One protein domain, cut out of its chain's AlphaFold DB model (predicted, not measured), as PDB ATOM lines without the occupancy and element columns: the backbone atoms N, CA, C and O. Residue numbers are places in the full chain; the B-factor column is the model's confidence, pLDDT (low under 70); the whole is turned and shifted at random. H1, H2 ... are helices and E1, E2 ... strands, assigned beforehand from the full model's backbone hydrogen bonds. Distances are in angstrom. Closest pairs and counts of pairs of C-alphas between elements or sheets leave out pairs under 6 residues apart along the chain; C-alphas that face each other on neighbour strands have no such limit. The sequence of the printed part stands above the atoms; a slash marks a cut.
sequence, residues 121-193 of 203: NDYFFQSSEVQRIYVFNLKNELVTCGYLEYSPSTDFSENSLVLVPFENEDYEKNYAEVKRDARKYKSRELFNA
ATOM      1  N   ASN A 121     117.136 121.098 180.884       60.16
ATOM      2  CA  ASN A 121     117.779 121.481 179.627       60.16
ATOM      3  C   ASN A 121     118.883 122.520 179.853       60.16
ATOM      4  O   ASN A 121     120.015 122.296 179.428       60.16
ATOM      5  N   ASP A 122     118.595 123.609 180.570       61.41
ATOM      6  CA  ASP A 122     119.597 124.637 180.876       61.41
ATOM      7  C   ASP A 122     120.763 124.028 181.657       61.41
ATOM      8  O   ASP A 122     121.917 124.201 181.287       61.41
ATOM      9  N   TYR A 123     120.489 123.215 182.676       62.22
ATOM     10  CA  TYR A 123     121.518 122.527 183.449       62.22
ATOM     11  C   TYR A 123     122.399 121.612 182.582       62.22
ATOM     12  O   TYR A 123     123.624 121.566 182.746       62.22
ATOM     13  N   PHE A 124     121.793 120.873 181.652       65.44
ATOM     14  CA  PHE A 124     122.502 119.901 180.826       65.44
ATOM     15  C   PHE A 124     123.359 120.567 179.741       65.44
ATOM     16  O   PHE A 124     124.525 120.187 179.576       65.44
ATOM     17  N   PHE A 125     122.819 121.579 179.058       67.19
ATOM     18  CA  PHE A 125     123.449 122.237 177.906       67.19
ATOM     19  C   PHE A 125     124.244 123.502 178.263       67.19
ATOM     20  O   PHE A 125     125.006 124.001 177.438       67.19
ATOM     21  N   GLN A 126     124.149 124.009 179.496       62.25
ATOM     22  CA  GLN A 126     124.980 125.124 179.945       62.25
ATOM     23  C   GLN A 126     126.422 124.645 180.181       62.25
ATOM     24  O   GLN A 126     126.741 123.924 181.137       62.25
ATOM     25  N   SER A 127     127.301 125.050 179.267       63.97
ATOM     26  CA  SER A 127     128.750 124.880 179.316       63.97
ATOM     27  C   SER A 127     129.419 126.066 178.628       63.97
ATOM     28  O   SER A 127     128.935 126.556 177.613       63.97
ATOM     29  N   SER A 128     130.543 126.526 179.176       58.94
ATOM     30  CA  SER A 128     131.418 127.514 178.531       58.94
ATOM     31  C   SER A 128     132.363 126.888 177.497       58.94
ATOM     32  O   SER A 128     133.148 127.593 176.874       58.94
ATOM     33  N   GLU A 129     132.334 125.562 177.360       67.31
ATOM     34  CA  GLU A 129     133.218 124.784 176.493       67.31
ATOM     35  C   GLU A 129     132.444 124.159 175.335       67.31
ATOM     36  O   GLU A 129     131.271 123.811 175.485       67.31
ATOM     37  N   VAL A 130     133.132 123.956 174.207       72.19
ATOM     38  CA  VAL A 130     132.601 123.253 173.033       72.19
ATOM     39  C   VAL A 130     132.202 121.831 173.428       72.19
ATOM     40  O   VAL A 130     133.044 121.022 173.819       72.19
ATOM     41  N   GLN A 131     130.912 121.513 173.311       76.81
ATOM     42  CA  GLN A 131     130.381 120.192 173.636       76.81
ATOM     43  C   GLN A 131     130.187 119.361 172.370       76.81
ATOM     44  O   GLN A 131     129.644 119.837 171.375       76.81
ATOM     45  N   ARG A 132     130.608 118.095 172.425       84.19
ATOM     46  CA  ARG A 132     130.291 117.085 171.410       84.19
ATOM     47  C   ARG A 132     129.088 116.286 171.876       84.19
ATOM     48  O   ARG A 132     129.108 115.755 172.987       84.19
ATOM     49  N   ILE A 133     128.072 116.191 171.033       84.94
ATOM     50  CA  ILE A 133     126.848 115.451 171.325       84.94
ATOM     51  C   ILE A 133     126.744 114.279 170.361       84.94
ATOM     52  O   ILE A 133     126.953 114.419 169.157       84.94
ATOM     53  N   TYR A 134     126.387 113.128 170.921       86.62
ATOM     54  CA  TYR A 134     126.082 111.911 170.188       86.62
ATOM     55  C   TYR A 134     124.676 111.470 170.582       86.62
ATOM     56  O   TYR A 134     124.389 111.302 171.769       86.62
ATOM     57  N   VAL A 135     123.799 111.306 169.596       85.06
ATOM     58  CA  VAL A 135     122.420 110.857 169.794       85.06
ATOM     59  C   VAL A 135     122.309 109.443 169.257       85.06
ATOM     60  O   VAL A 135     122.533 109.201 168.072       85.06
ATOM     61  N   PHE A 136     121.941 108.517 170.132       84.75
ATOM     62  CA  PHE A 136     121.722 107.120 169.786       84.75
ATOM     63  C   PHE A 136     120.240 106.780 169.903       84.75
ATOM     64  O   PHE A 136     119.525 107.340 170.736       84.75
ATOM     65  N   ASN A 137     119.771 105.851 169.075       83.12
ATOM     66  CA  ASN A 137     118.446 105.269 169.254       83.12
ATOM     67  C   ASN A 137     118.465 104.206 170.372       83.12
ATOM     68  O   ASN A 137     119.512 103.859 170.915       83.12
ATOM     69  N   LEU A 138     117.300 103.631 170.687       81.62
ATOM     70  CA  LEU A 138     117.169 102.581 171.712       81.62
ATOM     71  C   LEU A 138     117.914 101.275 171.376       81.62
ATOM     72  O   LEU A 138     118.055 100.414 172.239       81.62
ATOM     73  N   LYS A 139     118.369 101.103 170.129       81.56
ATOM     74  CA  LYS A 139     119.198  99.972 169.691       81.56
ATOM     75  C   LYS A 139     120.695 100.295 169.736       81.56
ATOM     76  O   LYS A 139     121.495  99.486 169.276       81.56
ATOM     77  N   ASN A 140     121.074 101.443 170.300       83.88
ATOM     78  CA  ASN A 140     122.444 101.953 170.356       83.88
ATOM     79  C   ASN A 140     123.063 102.252 168.975       83.88
ATOM     80  O   ASN A 140     124.286 102.327 168.841       83.88
ATOM     81  N   GLU A 141     122.236 102.452 167.950       86.00
ATOM     82  CA  GLU A 141     122.673 102.901 166.626       86.00
ATOM     83  C   GLU A 141     122.761 104.432 166.625       86.00
ATOM     84  O   GLU A 141     121.890 105.112 167.181       86.00
ATOM     85  N   LEU A 142     123.825 104.977 166.029       85.69
ATOM     86  CA  LEU A 142     124.033 106.422 165.946       85.69
ATOM     87  C   LEU A 142     122.965 107.039 165.033       85.69
ATOM     88  O   LEU A 142     122.852 106.670 163.870       85.69
ATOM     89  N   VAL A 143     122.177 107.968 165.573       86.12
ATOM     90  CA  VAL A 143     121.144 108.711 164.834       86.12
ATOM     91  C   VAL A 143     121.729 109.995 164.263       86.12
ATOM     92  O   VAL A 143     121.489 110.327 163.107       86.12
ATOM     93  N   THR A 144     122.475 110.739 165.082       86.00
ATOM     94  CA  THR A 144     123.150 111.976 164.680       86.00
ATOM     95  C   THR A 144     124.254 112.329 165.677       86.00
ATOM     96  O   THR A 144     124.213 111.913 166.840       86.00
ATOM     97  N   CYS A 145     125.249 113.093 165.236       86.56
ATOM     98  CA  CYS A 145     126.276 113.657 166.101       86.56
ATOM     99  C   CYS A 145     126.769 115.005 165.576       86.56
ATOM    100  O   CYS A 145     126.578 115.344 164.407       86.56
ATOM    101  N   GLY A 146     127.379 115.788 166.459       85.31
ATOM    102  CA  GLY A 146     127.906 117.092 166.096       85.31
ATOM    103  C   GLY A 146     128.384 117.907 167.286       85.31
ATOM    104  O   GLY A 146     128.368 117.460 168.441       85.31
ATOM    105  N   TYR A 147     128.814 119.126 166.990       82.81
ATOM    106  CA  TYR A 147     129.049 120.153 167.989       82.81
ATOM    107  C   TYR A 147     127.727 120.788 168.395       82.81
ATOM    108  O   TYR A 147     126.888 121.102 167.549       82.81
ATOM    109  N   LEU A 148     127.552 120.988 169.698       77.69
ATOM    110  CA  LEU A 148     126.456 121.799 170.194       77.69
ATOM    111  C   LEU A 148     126.739 123.261 169.857       77.69
ATOM    112  O   LEU A 148     127.650 123.860 170.431       77.69
ATOM    113  N   GLU A 149     125.949 123.835 168.957       68.12
ATOM    114  CA  GLU A 149     125.955 125.274 168.737       68.12
ATOM    115  C   GLU A 149     124.838 125.915 169.559       68.12
ATOM    116  O   GLU A 149     123.660 125.558 169.468       68.12
ATOM    117  N   TYR A 150     125.228 126.864 170.407       61.12
ATOM    118  CA  TYR A 150     124.284 127.649 171.182       61.12
ATOM    119  C   TYR A 150     123.613 128.671 170.261       61.12
ATOM    120  O   TYR A 150     124.236 129.652 169.857       61.12
ATOM    121  N   SER A 151     122.332 128.469 169.953       52.56
ATOM    122  CA  SER A 151     121.515 129.536 169.378       52.56
ATOM    123  C   SER A 151     121.089 130.473 170.515       52.56
ATOM    124  O   SER A 151     120.389 130.020 171.424       52.56
ATOM    125  N   PRO A 152     121.504 131.756 170.525       47.31
ATOM    126  CA  PRO A 152     121.053 132.700 171.534       47.31
ATOM    127  C   PRO A 152     119.531 132.810 171.470       47.31
ATOM    128  O   PRO A 152     118.949 133.213 170.462       47.31
ATOM    129  N   SER A 153     118.897 132.391 172.558       44.94
ATOM    130  CA  SER A 153     117.460 132.232 172.668       44.94
ATOM    131  C   SER A 153     116.715 133.548 172.431       44.94
ATOM    132  O   SER A 153     116.873 134.537 173.147       44.94
ATOM    133  N   THR A 154     115.858 133.543 171.414       39.62
ATOM    134  CA  THR A 154     114.605 134.305 171.439       39.62
ATOM    135  C   THR A 154     113.507 133.317 171.831       39.62
ATOM    136  O   THR A 154     113.678 132.120 171.623       39.62
ATOM    137  N   ASP A 155     112.397 133.780 172.409       46.44
ATOM    138  CA  ASP A 155     111.326 132.991 173.070       46.44
ATOM    139  C   ASP A 155     110.666 131.839 172.253       46.44
ATOM    140  O   ASP A 155     109.678 131.242 172.695       46.44
ATOM    141  N   PHE A 156     111.170 131.539 171.053       42.00
ATOM    142  CA  PHE A 156     110.768 130.454 170.158       42.00
ATOM    143  C   PHE A 156     111.823 129.338 169.991       42.00
ATOM    144  O   PHE A 156     111.497 128.311 169.400       42.00
ATOM    145  N   SER A 157     113.048 129.497 170.511       47.69
ATOM    146  CA  SER A 157     114.178 128.581 170.266       47.69
ATOM    147  C   SER A 157     114.680 127.800 171.488       47.69
ATOM    148  O   SER A 157     115.649 127.057 171.363       47.69
ATOM    149  N   GLU A 158     114.016 127.874 172.651       48.25
ATOM    150  CA  GLU A 158     114.422 127.123 173.865       48.25
ATOM    151  C   GLU A 158     114.498 125.594 173.656       48.25
ATOM    152  O   GLU A 158     115.179 124.903 174.407       48.25
ATOM    153  N   ASN A 159     113.864 125.069 172.600       51.53
ATOM    154  CA  ASN A 159     113.934 123.658 172.207       51.53
ATOM    155  C   ASN A 159     114.674 123.407 170.879       51.53
ATOM    156  O   ASN A 159     114.721 122.266 170.423       51.53
ATOM    157  N   SER A 160     115.231 124.429 170.226       54.75
ATOM    158  CA  SER A 160     115.980 124.260 168.975       54.75
ATOM    159  C   SER A 160     117.474 124.227 169.268       54.75
ATOM    160  O   SER A 160     118.212 125.170 168.980       54.75
ATOM    161  N   LEU A 161     117.912 123.129 169.875       65.44
ATOM    162  CA  LEU A 161     119.325 122.777 169.888       65.44
ATOM    163  C   LEU A 161     119.722 122.435 168.454       65.44
ATOM    164  O   LEU A 161     119.118 121.556 167.836       65.44
ATOM    165  N   VAL A 162     120.714 123.141 167.922       71.69
ATOM    166  CA  VAL A 162     121.255 122.852 166.597       71.69
ATOM    167  C   VAL A 162     122.563 122.101 166.787       71.69
ATOM    168  O   VAL A 162     123.469 122.557 167.487       71.69
ATOM    169  N   LEU A 163     122.636 120.917 166.183       76.25
ATOM    170  CA  LEU A 163     123.882 120.180 166.061       76.25
ATOM    171  C   LEU A 163     124.540 120.590 164.752       76.25
ATOM    172  O   LEU A 163     123.990 120.348 163.677       76.25
ATOM    173  N   VAL A 164     125.715 121.200 164.852       81.75
ATOM    174  CA  VAL A 164     126.572 121.422 163.688       81.75
ATOM    175  C   VAL A 164     127.328 120.120 163.440       81.75
ATOM    176  O   VAL A 164     128.030 119.661 164.348       81.75
ATOM    177  N   PRO A 165     127.180 119.487 162.263       82.00
ATOM    178  CA  PRO A 165     127.856 118.229 161.973       82.00
ATOM    179  C   PRO A 165     129.374 118.395 162.079       82.00
ATOM    180  O   PRO A 165     129.919 119.481 161.868       82.00
ATOM    181  N   PHE A 166     130.071 117.315 162.423       83.94
ATOM    182  CA  PHE A 166     131.528 117.333 162.429       83.94
ATOM    183  C   PHE A 166     132.058 117.514 161.002       83.94
ATOM    184  O   PHE A 166     131.570 116.888 160.071       83.94
ATOM    185  N   GLU A 167     133.089 118.343 160.829       78.50
ATOM    186  CA  GLU A 167     133.742 118.521 159.521       78.50
ATOM    187  C   GLU A 167     134.486 117.260 159.049       78.50
ATOM    188  O   GLU A 167     134.785 117.124 157.866       78.50
ATOM    189  N   ASN A 168     134.803 116.346 159.971       78.56
ATOM    190  CA  ASN A 168     135.495 115.094 159.687       78.56
ATOM    191  C   ASN A 168     134.702 113.906 160.257       78.56
ATOM    192  O   ASN A 168     134.388 113.887 161.452       78.56
ATOM    193  N   GLU A 169     134.437 112.914 159.405       74.56
ATOM    194  CA  GLU A 169     133.771 111.647 159.738       74.56
ATOM    195  C   GLU A 169     134.519 110.850 160.822       74.56
ATOM    196  O   GLU A 169     133.892 110.119 161.582       74.56
ATOM    197  N   ASP A 170     135.830 111.059 161.004       77.06
ATOM    198  CA  ASP A 170     136.620 110.433 162.082       77.06
ATOM    199  C   ASP A 170     136.115 110.783 163.501       77.06
ATOM    200  O   ASP A 170     136.493 110.148 164.493       77.06
ATOM    201  N   TYR A 171     135.295 111.832 163.634       76.81
ATOM    202  CA  TYR A 171     134.668 112.211 164.901       76.81
ATOM    203  C   TYR A 171     133.333 111.507 165.160       76.81
ATOM    204  O   TYR A 171     132.847 111.555 166.302       76.81
ATOM    205  N   GLU A 172     132.763 110.840 164.155       83.75
ATOM    206  CA  GLU A 172     131.609 109.964 164.316       83.75
ATOM    207  C   GLU A 172     132.039 108.699 165.059       83.75
ATOM    208  O   GLU A 172     132.973 108.000 164.678       83.75
ATOM    209  N   LYS A 173     131.374 108.423 166.180       85.31
ATOM    210  CA  LYS A 173     131.738 107.327 167.077       85.31
ATOM    211  C   LYS A 173     130.532 106.467 167.361       85.31
ATOM    212  O   LYS A 173     129.429 106.973 167.582       85.31
ATOM    213  N   ASN A 174     130.751 105.161 167.418       87.19
ATOM    214  CA  ASN A 174     129.706 104.237 167.836       87.19
ATOM    215  C   ASN A 174     129.465 104.324 169.354       87.19
ATOM    216  O   ASN A 174     130.265 104.870 170.120       87.19
ATOM    217  N   TYR A 175     128.353 103.750 169.810       84.56
ATOM    218  CA  TYR A 175     127.948 103.814 171.214       84.56
ATOM    219  C   TYR A 175     129.025 103.290 172.182       84.56
ATOM    220  O   TYR A 175     129.265 103.880 173.237       84.56
ATOM    221  N   ALA A 176     129.723 102.207 171.823       85.62
ATOM    222  CA  ALA A 176     130.750 101.610 172.675       85.62
ATOM    223  C   ALA A 176     131.980 102.521 172.836       85.62
ATOM    224  O   ALA A 176     132.556 102.602 173.926       85.62
ATOM    225  N   GLU A 177     132.374 103.218 171.772       86.12
ATOM    226  CA  GLU A 177     133.447 104.214 171.786       86.12
ATOM    227  C   GLU A 177     133.071 105.430 172.625       86.12
ATOM    228  O   GLU A 177     133.836 105.811 173.513       86.12
ATOM    229  N   VAL A 178     131.867 105.980 172.434       85.06
ATOM    230  CA  VAL A 178     131.382 107.114 173.234       85.06
ATOM    231  C   VAL A 178     131.287 106.739 174.712       85.06
ATOM    232  O   VAL A 178     131.746 107.496 175.563       85.06
ATOM    233  N   LYS A 179     130.795 105.539 175.046       84.00
ATOM    234  CA  LYS A 179     130.740 105.040 176.433       84.00
ATOM    235  C   LYS A 179     132.129 104.875 177.051       84.00
ATOM    236  O   LYS A 179     132.304 105.079 178.254       84.00
ATOM    237  N   ARG A 180     133.135 104.508 176.251       84.12
ATOM    238  CA  ARG A 180     134.534 104.423 176.693       84.12
ATOM    239  C   ARG A 180     135.120 105.810 176.947       84.12
ATOM    240  O   ARG A 180     135.804 105.993 177.953       84.12
ATOM    241  N   ASP A 181     134.835 106.767 176.078       83.69
ATOM    242  CA  ASP A 181     135.304 108.148 176.204       83.69
ATOM    243  C   ASP A 181     134.605 108.884 177.350       83.69
ATOM    244  O   ASP A 181     135.255 109.599 178.110       83.69
ATOM    245  N   ALA A 182     133.318 108.620 177.570       81.31
ATOM    246  CA  ALA A 182     132.536 109.162 178.678       81.31
ATOM    247  C   ALA A 182     133.112 108.806 180.060       81.31
ATOM    248  O   ALA A 182     132.896 109.543 181.018       81.31
ATOM    249  N   ARG A 183     133.877 107.709 180.168       77.75
ATOM    250  CA  ARG A 183     134.605 107.323 181.393       77.75
ATOM    251  C   ARG A 183     135.926 108.072 181.582       77.75
ATOM    252  O   ARG A 183     136.461 108.072 182.685       77.75
ATOM    253  N   LYS A 184     136.485 108.638 180.510       76.00
ATOM    254  CA  LYS A 184     137.779 109.339 180.506       76.00
ATOM    255  C   LYS A 184     137.621 110.852 180.606       76.00
ATOM    256  O   LYS A 184     138.493 111.517 181.156       76.00
ATOM    257  N   TYR A 185     136.528 111.384 180.069       78.12
ATOM    258  CA  TYR A 185     136.233 112.810 180.026       78.12
ATOM    259  C   TYR A 185     135.028 113.152 180.901       78.12
ATOM    260  O   TYR A 185     134.211 112.293 181.229       78.12
ATOM    261  N   LYS A 186     134.889 114.434 181.253       72.19
ATOM    262  CA  LYS A 186     133.683 114.943 181.910       72.19
ATOM    263  C   LYS A 186     132.509 114.812 180.934       72.19
ATOM    264  O   LYS A 186     132.447 115.534 179.945       72.19
ATOM    265  N   SER A 187     131.606 113.879 181.206       73.94
ATOM    266  CA  SER A 187     130.443 113.580 180.370       73.94
ATOM    267  C   SER A 187     129.147 113.761 181.159       73.94
ATOM    268  O   SER A 187     129.141 113.724 182.392       73.94
ATOM    269  N   ARG A 188     128.046 114.008 180.446       75.00
ATOM    270  CA  ARG A 188     126.689 114.074 181.000       75.00
ATOM    271  C   ARG A 188     125.803 113.156 180.164       75.00
ATOM    272  O   ARG A 188     125.838 113.232 178.940       75.00
ATOM    273  N   GLU A 189     125.028 112.296 180.817       70.56
ATOM    274  CA  GLU A 189     124.069 111.396 180.166       70.56
ATOM    275  C   GLU A 189     122.651 111.883 180.480       70.56
ATOM    276  O   GLU A 189     122.291 112.009 181.648       70.56
ATOM    277  N   LEU A 190     121.870 112.211 179.445       67.88
ATOM    278  CA  LEU A 190     120.509 112.739 179.613       67.88
ATOM    279  C   LEU A 190     119.493 111.616 179.848       67.88
ATOM    280  O   LEU A 190     118.578 111.751 180.654       67.88
ATOM    281  N   PHE A 191     119.658 110.504 179.136       66.19
ATOM    282  CA  PHE A 191     118.779 109.350 179.230       66.19
ATOM    283  C   PHE A 191     119.585 108.074 179.020       66.19
ATOM    284  O   PHE A 191     120.200 107.894 177.969       66.19
ATOM    285  N   ASN A 192     119.552 107.187 180.013       64.19
ATOM    286  CA  ASN A 192     120.210 105.892 179.950       64.19
ATOM    287  C   ASN A 192     119.171 104.803 179.658       64.19
ATOM    288  O   ASN A 192     118.454 104.350 180.554       64.19
ATOM    289  N   ALA A 193     119.083 104.389 178.394       58.47
ATOM    290  CA  ALA A 193     118.160 103.340 177.968       58.47
ATOM    291  C   ALA A 193     118.509 101.960 178.563       58.47
ATOM    292  O   ALA A 193     117.602 101.156 178.787       58.47
TER     293      ALA A 193
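AT A GLANCE: This is residues 121 to 193 of the 203 residues of an uncharacterized protein of Lactobacillus paralimentarius DSM 19674 (UniProt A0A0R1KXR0). Little regular structure: a small sheet of three strands, with short helix H2 grazing it, H1 off it, and residues 152 to 157 sticking out. Of 73 printed residues, 29 are in named elements, H1, E1, E2, E3, H2, mixed in class. E1 E2 E3, in that order, form a meander, each strand the antiparallel neighbour of the one before. It is compact, radius of gyration of the C-alphas 12.9 A, spanning 37 by 26 by 24 A.

IN THESE COORDINATES: H1, residues 121 to 125, begins at C-alpha 121 (117.779, 121.481, 179.627). E1 is 132 to 136, 13.2 A; E2 142 to 149, 19.2 A; E3 162 to 164. H2, 175 to 182, ends at C-alpha 182 (132.536, 109.162, 178.678).

HOW THE PARTS SIT: Hairpin E1 and E2 has N 133 and O 146 at 2.9 A, within hydrogen-bond range; hairpin E2 and E3 has N 147 and O 164 at 2.8 A. H2 only grazes the sheet with residues 175 to 178. H1 and H2 are apart. In both, every O i to N i+4 pair is within range.

THE WHOLE: The printed part has no cut. The E2 to E3 link is long. pLDDT is under 70 at 121 to 129, 149 to 161 and 190 to 193.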